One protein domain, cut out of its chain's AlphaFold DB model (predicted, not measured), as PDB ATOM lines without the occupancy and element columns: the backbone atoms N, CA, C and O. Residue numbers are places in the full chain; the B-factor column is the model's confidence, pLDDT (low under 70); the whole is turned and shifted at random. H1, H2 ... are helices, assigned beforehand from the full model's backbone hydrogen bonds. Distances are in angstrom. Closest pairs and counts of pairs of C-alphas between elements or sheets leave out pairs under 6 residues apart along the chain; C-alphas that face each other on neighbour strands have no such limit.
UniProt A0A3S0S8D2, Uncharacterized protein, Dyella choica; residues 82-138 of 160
ATOM      1  N   ALA A  82      -8.473 -34.537 -20.749       71.81
ATOM      2  CA  ALA A  82      -8.634 -33.698 -19.555       71.81
ATOM      3  C   ALA A  82      -8.532 -34.435 -18.186       71.81
ATOM      4  O   ALA A  82      -8.656 -33.793 -17.150       71.81
ATOM      5  N   THR A  83      -8.296 -35.761 -18.142       67.19
ATOM      6  CA  THR A  83      -8.041 -36.527 -16.891       67.19
ATOM      7  C   THR A  83      -6.572 -36.564 -16.514       67.19
ATOM      8  O   THR A  83      -6.238 -37.054 -15.442       67.19
ATOM      9  N   LYS A  84      -5.681 -36.134 -17.414       69.62
ATOM     10  CA  LYS A  84      -4.231 -36.307 -17.260       69.62
ATOM     11  C   LYS A  84      -3.654 -35.654 -16.007       69.62
ATOM     12  O   LYS A  84      -2.619 -36.109 -15.536       69.62
ATOM     13  N   ASP A  85      -4.338 -34.641 -15.489       77.38
ATOM     14  CA  ASP A  85      -3.871 -33.814 -14.379       77.38
ATOM     15  C   ASP A  85      -4.530 -34.186 -13.032       77.38
ATOM     16  O   ASP A  85      -4.265 -33.537 -12.023       77.38
ATOM     17  N   TRP A  86      -5.394 -35.211 -13.002       82.88
ATOM     18  CA  TRP A  86      -6.112 -35.645 -11.796       82.88
ATOM     19  C   TRP A  86      -5.272 -36.562 -10.908       82.88
ATOM     20  O   TRP A  86      -4.653 -37.511 -11.391       82.88
ATOM     21  N   SER A  87      -5.319 -36.328  -9.596       89.56
ATOM     22  CA  SER A  87      -4.695 -37.212  -8.606       89.56
ATOM     23  C   SER A  87      -5.602 -38.385  -8.214       89.56
ATOM     24  O   SER A  87      -6.832 -38.314  -8.297       89.56
ATOM     25  N   ASP A  88      -4.990 -39.461  -7.710       90.19
ATOM     26  CA  ASP A  88      -5.682 -40.607  -7.097       90.19
ATOM     27  C   ASP A  88      -6.635 -40.177  -5.967       90.19
ATOM     28  O   ASP A  88      -7.684 -40.787  -5.756       90.19
ATOM     29  N   GLU A  89      -6.282 -39.104  -5.256       91.50
ATOM     30  CA  GLU A  89      -7.103 -38.479  -4.221       91.50
ATOM     31  C   GLU A  89      -8.379 -37.866  -4.813       91.50
ATOM     32  O   GLU A  89      -9.480 -38.270  -4.434       91.50
ATOM     33  N   GLU A  90      -8.244 -36.996  -5.818       89.25
ATOM     34  CA  GLU A  90      -9.361 -36.346  -6.520       89.25
ATOM     35  C   GLU A  90     -10.337 -37.367  -7.134       89.25
ATOM     36  O   GLU A  90     -11.563 -37.195  -7.108       89.25
ATOM     37  N   VAL A  91      -9.800 -38.453  -7.696       89.56
ATOM     38  CA  VAL A  91     -10.589 -39.550  -8.272       89.56
ATOM     39  C   VAL A  91     -11.321 -40.341  -7.190       89.56
ATOM     40  O   VAL A  91     -12.506 -40.656  -7.360       89.56
ATOM     41  N   ALA A  92     -10.664 -40.629  -6.064       92.12
ATOM     42  CA  ALA A  92     -11.288 -41.316  -4.940       92.12
ATOM     43  C   ALA A  92     -12.435 -40.501  -4.329       92.12
ATOM     44  O   ALA A  92     -13.520 -41.046  -4.103       92.12
ATOM     45  N   GLU A  93     -12.229 -39.202  -4.116       91.12
ATOM     46  CA  GLU A  93     -13.248 -38.297  -3.580       91.12
ATOM     47  C   GLU A  93     -14.476 -38.216  -4.489       91.12
ATOM     48  O   GLU A  93     -15.603 -38.410  -4.022       91.12
ATOM     49  N   ARG A  94     -14.289 -38.010  -5.802       89.81
ATOM     50  CA  ARG A  94     -15.403 -37.980  -6.771       89.81
ATOM     51  C   ARG A  94     -16.168 -39.297  -6.826       89.81
ATOM     52  O   ARG A  94     -17.403 -39.288  -6.880       89.81
ATOM     53  N   TRP A  95     -15.459 -40.425  -6.795       91.38
ATOM     54  CA  TRP A  95     -16.082 -41.745  -6.782       91.38
ATOM     55  C   TRP A  95     -16.930 -41.951  -5.523       91.38
ATOM     56  O   TRP A  95     -18.090 -42.361  -5.615       91.38
ATOM     57  N   VAL A  96     -16.396 -41.611  -4.348       92.56
ATOM     58  CA  VAL A  96     -17.117 -41.735  -3.073       92.56
ATOM     59  C   VAL A  96     -18.271 -40.734  -2.966       92.56
ATOM     60  O   VAL A  96     -19.343 -41.116  -2.505       92.56
ATOM     61  N   ARG A  97     -18.134 -39.500  -3.470       89.25
ATOM     62  CA  ARG A  97     -19.246 -38.531  -3.563       89.25
ATOM     63  C   ARG A  97     -20.426 -39.102  -4.357       89.25
ATOM     64  O   ARG A  97     -21.583 -38.846  -4.024       89.25
ATOM     65  N   LEU A  98     -20.152 -39.899  -5.393       88.88
ATOM     66  CA  LEU A  98     -21.183 -40.535  -6.212       88.88
ATOM     67  C   LEU A  98     -21.771 -41.817  -5.590       88.88
ATOM     68  O   LEU A  98     -22.956 -42.107  -5.811       88.88
ATOM     69  N   PHE A  99     -20.954 -42.557  -4.834       89.38
ATOM     70  CA  PHE A  99     -21.264 -43.830  -4.172       89.38
ATOM     71  C   PHE A  99     -21.083 -43.731  -2.647       89.38
ATOM     72  O   PHE A  99     -20.387 -44.538  -2.027       89.38
ATOM     73  N   SER A 100     -21.721 -42.719  -2.054       91.38
ATOM     74  CA  SER A 100     -21.635 -42.383  -0.629       91.38
ATOM     75  C   SER A 100     -22.012 -43.562   0.270       91.38
ATOM     76  O   SER A 100     -23.057 -44.185   0.046       91.38
ATOM     77  N   VAL A 101     -21.247 -43.800   1.338       91.44
ATOM     78  CA  VAL A 101     -21.682 -44.694   2.419       91.44
ATOM     79  C   VAL A 101     -22.884 -44.072   3.118       91.44
ATOM     80  O   VAL A 101     -22.874 -42.878   3.425       91.44
ATOM     81  N   ARG A 102     -23.915 -44.882   3.364       91.62
ATOM     82  CA  ARG A 102     -25.105 -44.460   4.099       91.62
ATOM     83  C   ARG A 102     -25.373 -45.368   5.285       91.62
ATOM     84  O   ARG A 102     -25.300 -46.588   5.150       91.62
ATOM     85  N   VAL A 103     -25.709 -44.749   6.408       92.44
ATOM     86  CA  VAL A 103     -26.146 -45.387   7.653       92.44
ATOM     87  C   VAL A 103     -27.438 -44.681   8.046       92.44
ATOM     88  O   VAL A 103     -27.477 -43.454   8.046       92.44
ATOM     89  N   ASP A 104     -28.508 -45.444   8.275       91.62
ATOM     90  CA  ASP A 104     -29.852 -44.919   8.560       91.62
ATOM     91  C   ASP A 104     -30.297 -43.820   7.566       91.62
ATOM     92  O   ASP A 104     -30.731 -42.733   7.933       91.62
ATOM     93  N   GLU A 105     -30.127 -44.118   6.270       87.44
ATOM     94  CA  GLU A 105     -30.397 -43.267   5.089       87.44
ATOM     95  C   GLU A 105     -29.526 -41.999   4.936       87.44
ATOM     96  O   GLU A 105     -29.353 -41.504   3.809       87.44
ATOM     97  N   LEU A 106     -28.909 -41.522   6.018       90.88
ATOM     98  CA  LEU A 106     -27.975 -40.394   6.055       90.88
ATOM     99  C   LEU A 106     -26.601 -40.770   5.485       90.88
ATOM    100  O   LEU A 106     -26.197 -41.929   5.510       90.88
ATOM    101  N   VAL A 107     -25.874 -39.782   4.955       91.75
ATOM    102  CA  VAL A 107     -24.488 -39.960   4.486       91.75
ATOM    103  C   VAL A 107     -23.542 -39.925   5.685       91.75
ATOM    104  O   VAL A 107     -23.553 -38.956   6.437       91.75
ATOM    105  N   ASP A 108     -22.706 -40.953   5.842       95.12
ATOM    106  CA  ASP A 108     -21.644 -40.972   6.854       95.12
ATOM    107  C   ASP A 108     -20.342 -40.450   6.225       95.12
ATOM    108  O   ASP A 108     -19.672 -41.154   5.461       95.12
ATOM    109  N   GLU A 109     -20.003 -39.192   6.516       93.31
ATOM    110  CA  GLU A 109     -18.819 -38.514   5.972       93.31
ATOM    111  C   GLU A 109     -17.509 -39.209   6.364       93.31
ATOM    112  O   GLU A 109     -16.597 -39.311   5.540       93.31
ATOM    113  N   ARG A 110     -17.424 -39.760   7.581       94.38
ATOM    114  CA  ARG A 110     -16.230 -40.464   8.068       94.38
ATOM    115  C   ARG A 110     -16.031 -41.771   7.308       94.38
ATOM    116  O   ARG A 110     -14.935 -42.028   6.816       94.38
ATOM    117  N   LEU A 111     -17.076 -42.582   7.155       94.19
ATOM    118  CA  LEU A 111     -16.996 -43.820   6.372       94.19
ATOM    119  C   LEU A 111     -16.756 -43.543   4.880       94.19
ATOM    120  O   LEU A 111     -16.115 -44.353   4.207       94.19
ATOM    121  N   CYS A 112     -17.213 -42.397   4.365       94.00
ATOM    122  CA  CYS A 112     -16.843 -41.918   3.035       94.00
ATOM    123  C   CYS A 112     -15.335 -41.620   2.939       94.00
ATOM    124  O   CYS A 112     -14.669 -42.190   2.074       94.00
ATOM    125  N   GLN A 113     -14.774 -40.816   3.847       93.50
ATOM    126  CA  GLN A 113     -13.333 -40.515   3.898       93.50
ATOM    127  C   GLN A 113     -12.485 -41.790   4.029       93.50
ATOM    128  O   GLN A 113     -11.560 -42.011   3.247       93.50
ATOM    129  N   GLU A 114     -12.843 -42.691   4.949       94.69
ATOM    130  CA  GLU A 114     -12.159 -43.979   5.097       94.69
ATOM    131  C   GLU A 114     -12.223 -44.825   3.814       94.69
ATOM    132  O   GLU A 114     -11.264 -45.522   3.483       94.69
ATOM    133  N   ASN A 115     -13.331 -44.780   3.067       93.44
ATOM    134  CA  ASN A 115     -13.456 -45.500   1.799       93.44
ATOM    135  C   ASN A 115     -12.665 -44.860   0.653       93.44
ATOM    136  O   ASN A 115     -12.179 -45.604  -0.202       93.44
ATOM    137  N   ALA A 116     -12.488 -43.537   0.644       93.62
ATOM    138  CA  ALA A 116     -11.590 -42.870  -0.297       93.62
ATOM    139  C   ALA A 116     -10.138 -43.317  -0.052       93.62
ATOM    140  O   ALA A 116      -9.481 -43.799  -0.975       93.62
ATOM    141  N   LEU A 117      -9.688 -43.302   1.208       94.25
ATOM    142  CA  LEU A 117      -8.360 -43.789   1.608       94.25
ATOM    143  C   LEU A 117      -8.155 -45.281   1.283       94.25
ATOM    144  O   LEU A 117      -7.111 -45.668   0.758       94.25
ATOM    145  N   ARG A 118      -9.160 -46.136   1.527       93.81
ATOM    146  CA  ARG A 118      -9.122 -47.566   1.144       93.81
ATOM    147  C   ARG A 118      -9.030 -47.780  -0.369       93.81
ATOM    148  O   ARG A 118      -8.498 -48.806  -0.789       93.81
ATOM    149  N   LEU A 119      -9.576 -46.867  -1.176       92.94
ATOM    150  CA  LEU A 119      -9.472 -46.931  -2.632       92.94
ATOM    151  C   LEU A 119      -8.080 -46.491  -3.103       92.94
ATOM    152  O   LEU A 119      -7.484 -47.201  -3.905       92.94
ATOM    153  N   GLN A 120      -7.546 -45.390  -2.564       92.12
ATOM    154  CA  GLN A 120      -6.173 -44.924  -2.827       92.12
ATOM    155  C   GLN A 120      -5.129 -45.991  -2.454       92.12
ATOM    156  O   GLN A 120      -4.187 -46.235  -3.199       92.12
ATOM    157  N   GLY A 121      -5.337 -46.712  -1.347       92.62
ATOM    158  CA  GLY A 121      -4.492 -47.840  -0.939       92.62
ATOM    159  C   GLY A 121      -4.580 -49.097  -1.822       92.62
ATOM    160  O   GLY A 121      -3.964 -50.105  -1.482       92.62
ATOM    161  N   ASN A 122      -5.347 -49.088  -2.921       94.38
ATOM    162  CA  ASN A 122      -5.505 -50.226  -3.828       94.38
ATOM    163  C   ASN A 122      -5.311 -49.801  -5.305       94.38
ATOM    164  O   ASN A 122      -6.283 -49.408  -5.958       94.38
ATOM    165  N   PRO A 123      -4.088 -49.931  -5.857       91.19
ATOM    166  CA  PRO A 123      -3.763 -49.476  -7.212       91.19
ATOM    167  C   PRO A 123      -4.621 -50.099  -8.325       91.19
ATOM    168  O   PRO A 123      -5.088 -49.380  -9.204       91.19
ATOM    169  N   GLU A 124      -4.907 -51.407  -8.273       90.75
ATOM    170  CA  GLU A 124      -5.740 -52.088  -9.285       90.75
ATOM    171  C   GLU A 124      -7.172 -51.535  -9.316       90.75
ATOM    172  O   GLU A 124      -7.767 -51.313 -10.377       90.75
ATOM    173  N   ARG A 125      -7.749 -51.284  -8.133       88.81
ATOM    174  CA  ARG A 125      -9.069 -50.657  -8.027       88.81
ATOM    175  C   ARG A 125      -9.031 -49.193  -8.440       88.81
ATOM    176  O   ARG A 125     -10.022 -48.736  -9.008       88.81
ATOM    177  N   MET A 126      -7.933 -48.492  -8.172       89.12
ATOM    178  CA  MET A 126      -7.751 -47.107  -8.584       89.12
ATOM    179  C   MET A 126      -7.730 -46.999 -10.113       89.12
ATOM    180  O   MET A 126      -8.567 -46.292 -10.671       89.12
ATOM    181  N   GLU A 127      -6.918 -47.801 -10.809       85.00
ATOM    182  CA  GLU A 127      -6.902 -47.884 -12.281       85.00
ATOM    183  C   GLU A 127      -8.301 -48.178 -12.860       85.00
ATOM    184  O   GLU A 127      -8.784 -47.489 -13.767       85.00
ATOM    185  N   CYS A 128      -9.016 -49.148 -12.277       85.38
ATOM    186  CA  CYS A 128     -10.387 -49.480 -12.671       85.38
ATOM    187  C   CYS A 128     -11.387 -48.322 -12.489       85.38
ATOM    188  O   CYS A 128     -12.394 -48.275 -13.204       85.38
ATOM    189  N   VAL A 129     -11.156 -47.428 -11.524       86.25
ATOM    190  CA  VAL A 129     -11.986 -46.243 -11.269       86.25
ATOM    191  C   VAL A 129     -11.572 -45.084 -12.181       86.25
ATOM    192  O   VAL A 129     -12.453 -44.505 -12.815       86.25
ATOM    193  N   PHE A 130     -10.276 -44.821 -12.375       83.81
ATOM    194  CA  PHE A 130      -9.764 -43.853 -13.359       83.81
ATOM    195  C   PHE A 130     -10.336 -44.095 -14.761       83.81
ATOM    196  O   PHE A 130     -10.861 -43.176 -15.390       83.81
ATOM    197  N   LEU A 131     -10.333 -45.347 -15.234       77.81
ATOM    198  CA  LEU A 131     -10.910 -45.712 -16.536       77.81
ATOM    199  C   LEU A 131     -12.419 -45.423 -16.646       77.81
ATOM    200  O   LEU A 131     -12.931 -45.266 -17.756       77.81
ATOM    201  N   ARG A 132     -13.135 -45.338 -15.518       79.50
ATOM    202  CA  ARG A 132     -14.567 -44.987 -15.443       79.50
ATOM    203  C   ARG A 132     -14.808 -43.489 -15.213       79.50
ATOM    204  O   ARG A 132     -15.907 -43.027 -15.504       79.50
ATOM    205  N   CYS A 133     -13.808 -42.758 -14.721       72.25
ATOM    206  CA  CYS A 133     -13.875 -41.355 -14.294       72.25
ATOM    207  C   CYS A 133     -13.093 -40.372 -15.189       72.25
ATOM    208  O   CYS A 133     -12.837 -39.249 -14.769       72.25
ATOM    209  N   ARG A 134     -12.759 -40.752 -16.432       64.38
ATOM    210  CA  ARG A 134     -12.346 -39.821 -17.511       64.38
ATOM    211  C   ARG A 134     -13.279 -38.594 -17.588       64.38
ATOM    212  O   ARG A 134     -14.463 -38.884 -17.465       64.38
ATOM    213  N   PRO A 135     -12.795 -37.370 -17.945       57.19
ATOM    214  CA  PRO A 135     -12.743 -36.049 -17.233       57.19
ATOM    215  C   PRO A 135     -13.830 -34.978 -17.555       57.19
ATOM    216  O   PRO A 135     -14.169 -34.767 -18.721       57.19
ATOM    217  N   PRO A 136     -14.336 -34.187 -16.584       46.12
ATOM    218  CA  PRO A 136     -15.190 -33.047 -16.865       46.12
ATOM    219  C   PRO A 136     -14.319 -31.896 -17.366       46.12
ATOM    220  O   PRO A 136     -13.327 -31.511 -16.748       46.12
ATOM    221  N   ILE A 137     -14.734 -31.298 -18.476       39.59
ATOM    222  CA  ILE A 137     -14.207 -30.002 -18.899       39.59
ATOM    223  C   ILE A 137     -14.527 -29.000 -17.776       39.59
ATOM    224  O   ILE A 137     -15.692 -28.950 -17.364       39.59
ATOM    225  N   PRO A 138     -13.563 -28.197 -17.282       40.34
ATOM    226  CA  PRO A 138     -13.863 -27.164 -16.299       40.34
ATOM    227  C   PRO A 138     -14.972 -26.267 -16.849       40.34
ATOM    228  O   PRO A 138     -14.890 -25.802 -17.988       40.34
TER     229      PRO A 138
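This is residues 82 to 138 of the 160 residues of an uncharacterized protein of Dyella choica (UniProt A0A3S0S8D2). A splayed hairpin of two helices, H1 and H2, forms the body, and the shorter helix H3 turns back after H2 to pack on H1, near the end of the hairpin away from its loop. That loop, residues 99 to 108, reaches out at the opposite end and holds a short antiparallel pairing of residues 102 to 103 with 106 to 107. The printed part has 57 residues with three named helices, in the order H1, H2, H3, and no named strand; the class is all helix. It is only just compact, close to loose, with a radius of gyration of the C-alphas of 11.8 A, and only just flat, with spans of 37 by 25 by 14 A.

H2, the longest helix, covers residues 109 to 120 and measures 16.7 A, from C-alpha 109 at (-18.819, -38.514, 5.972). H1, residues 88 to 98, measures 15.5 A and begins at C-alpha 88 at (-5.682, -40.607, -7.097). H3, residues 123 to 130, measures 10.3 A and ends at C-alpha 130 at (-9.764, -43.853, -13.359).

H2 and H1 touch and form a helical hairpin, running opposite ways at a steep tilt of 44 degrees; their closest C-alphas, of Ala 116 and Ala 92, are 4.9 A apart. H2, with residues 119 to 120 alone, touches H3 only at the corner, and only just, with 3 pairs of C-alphas within 8 A; the closest are those of Leu 119 and Met 126, 6.2 A apart. H1 and H3 touch, the same way at a steep tilt of 60 degrees, with the closest C-alphas, of Val 91 and Phe 130, 6.7 A apart. In H1, H2 and H3 every O i to N i+4 pair is within hydrogen-bond range.

The C-alphas farthest apart, of Lys 84 and Asp 104, are 37.4 A apart, and those of Ala 82 and Pro 138 are 9.0 A apart. The printed part has no cut; the link from H1 to H2 is short, and that from H2 to H3 is tight. The mean pLDDT of the printed part is 85.2, and residues 83 to 84 and 134 to 138 are under 70.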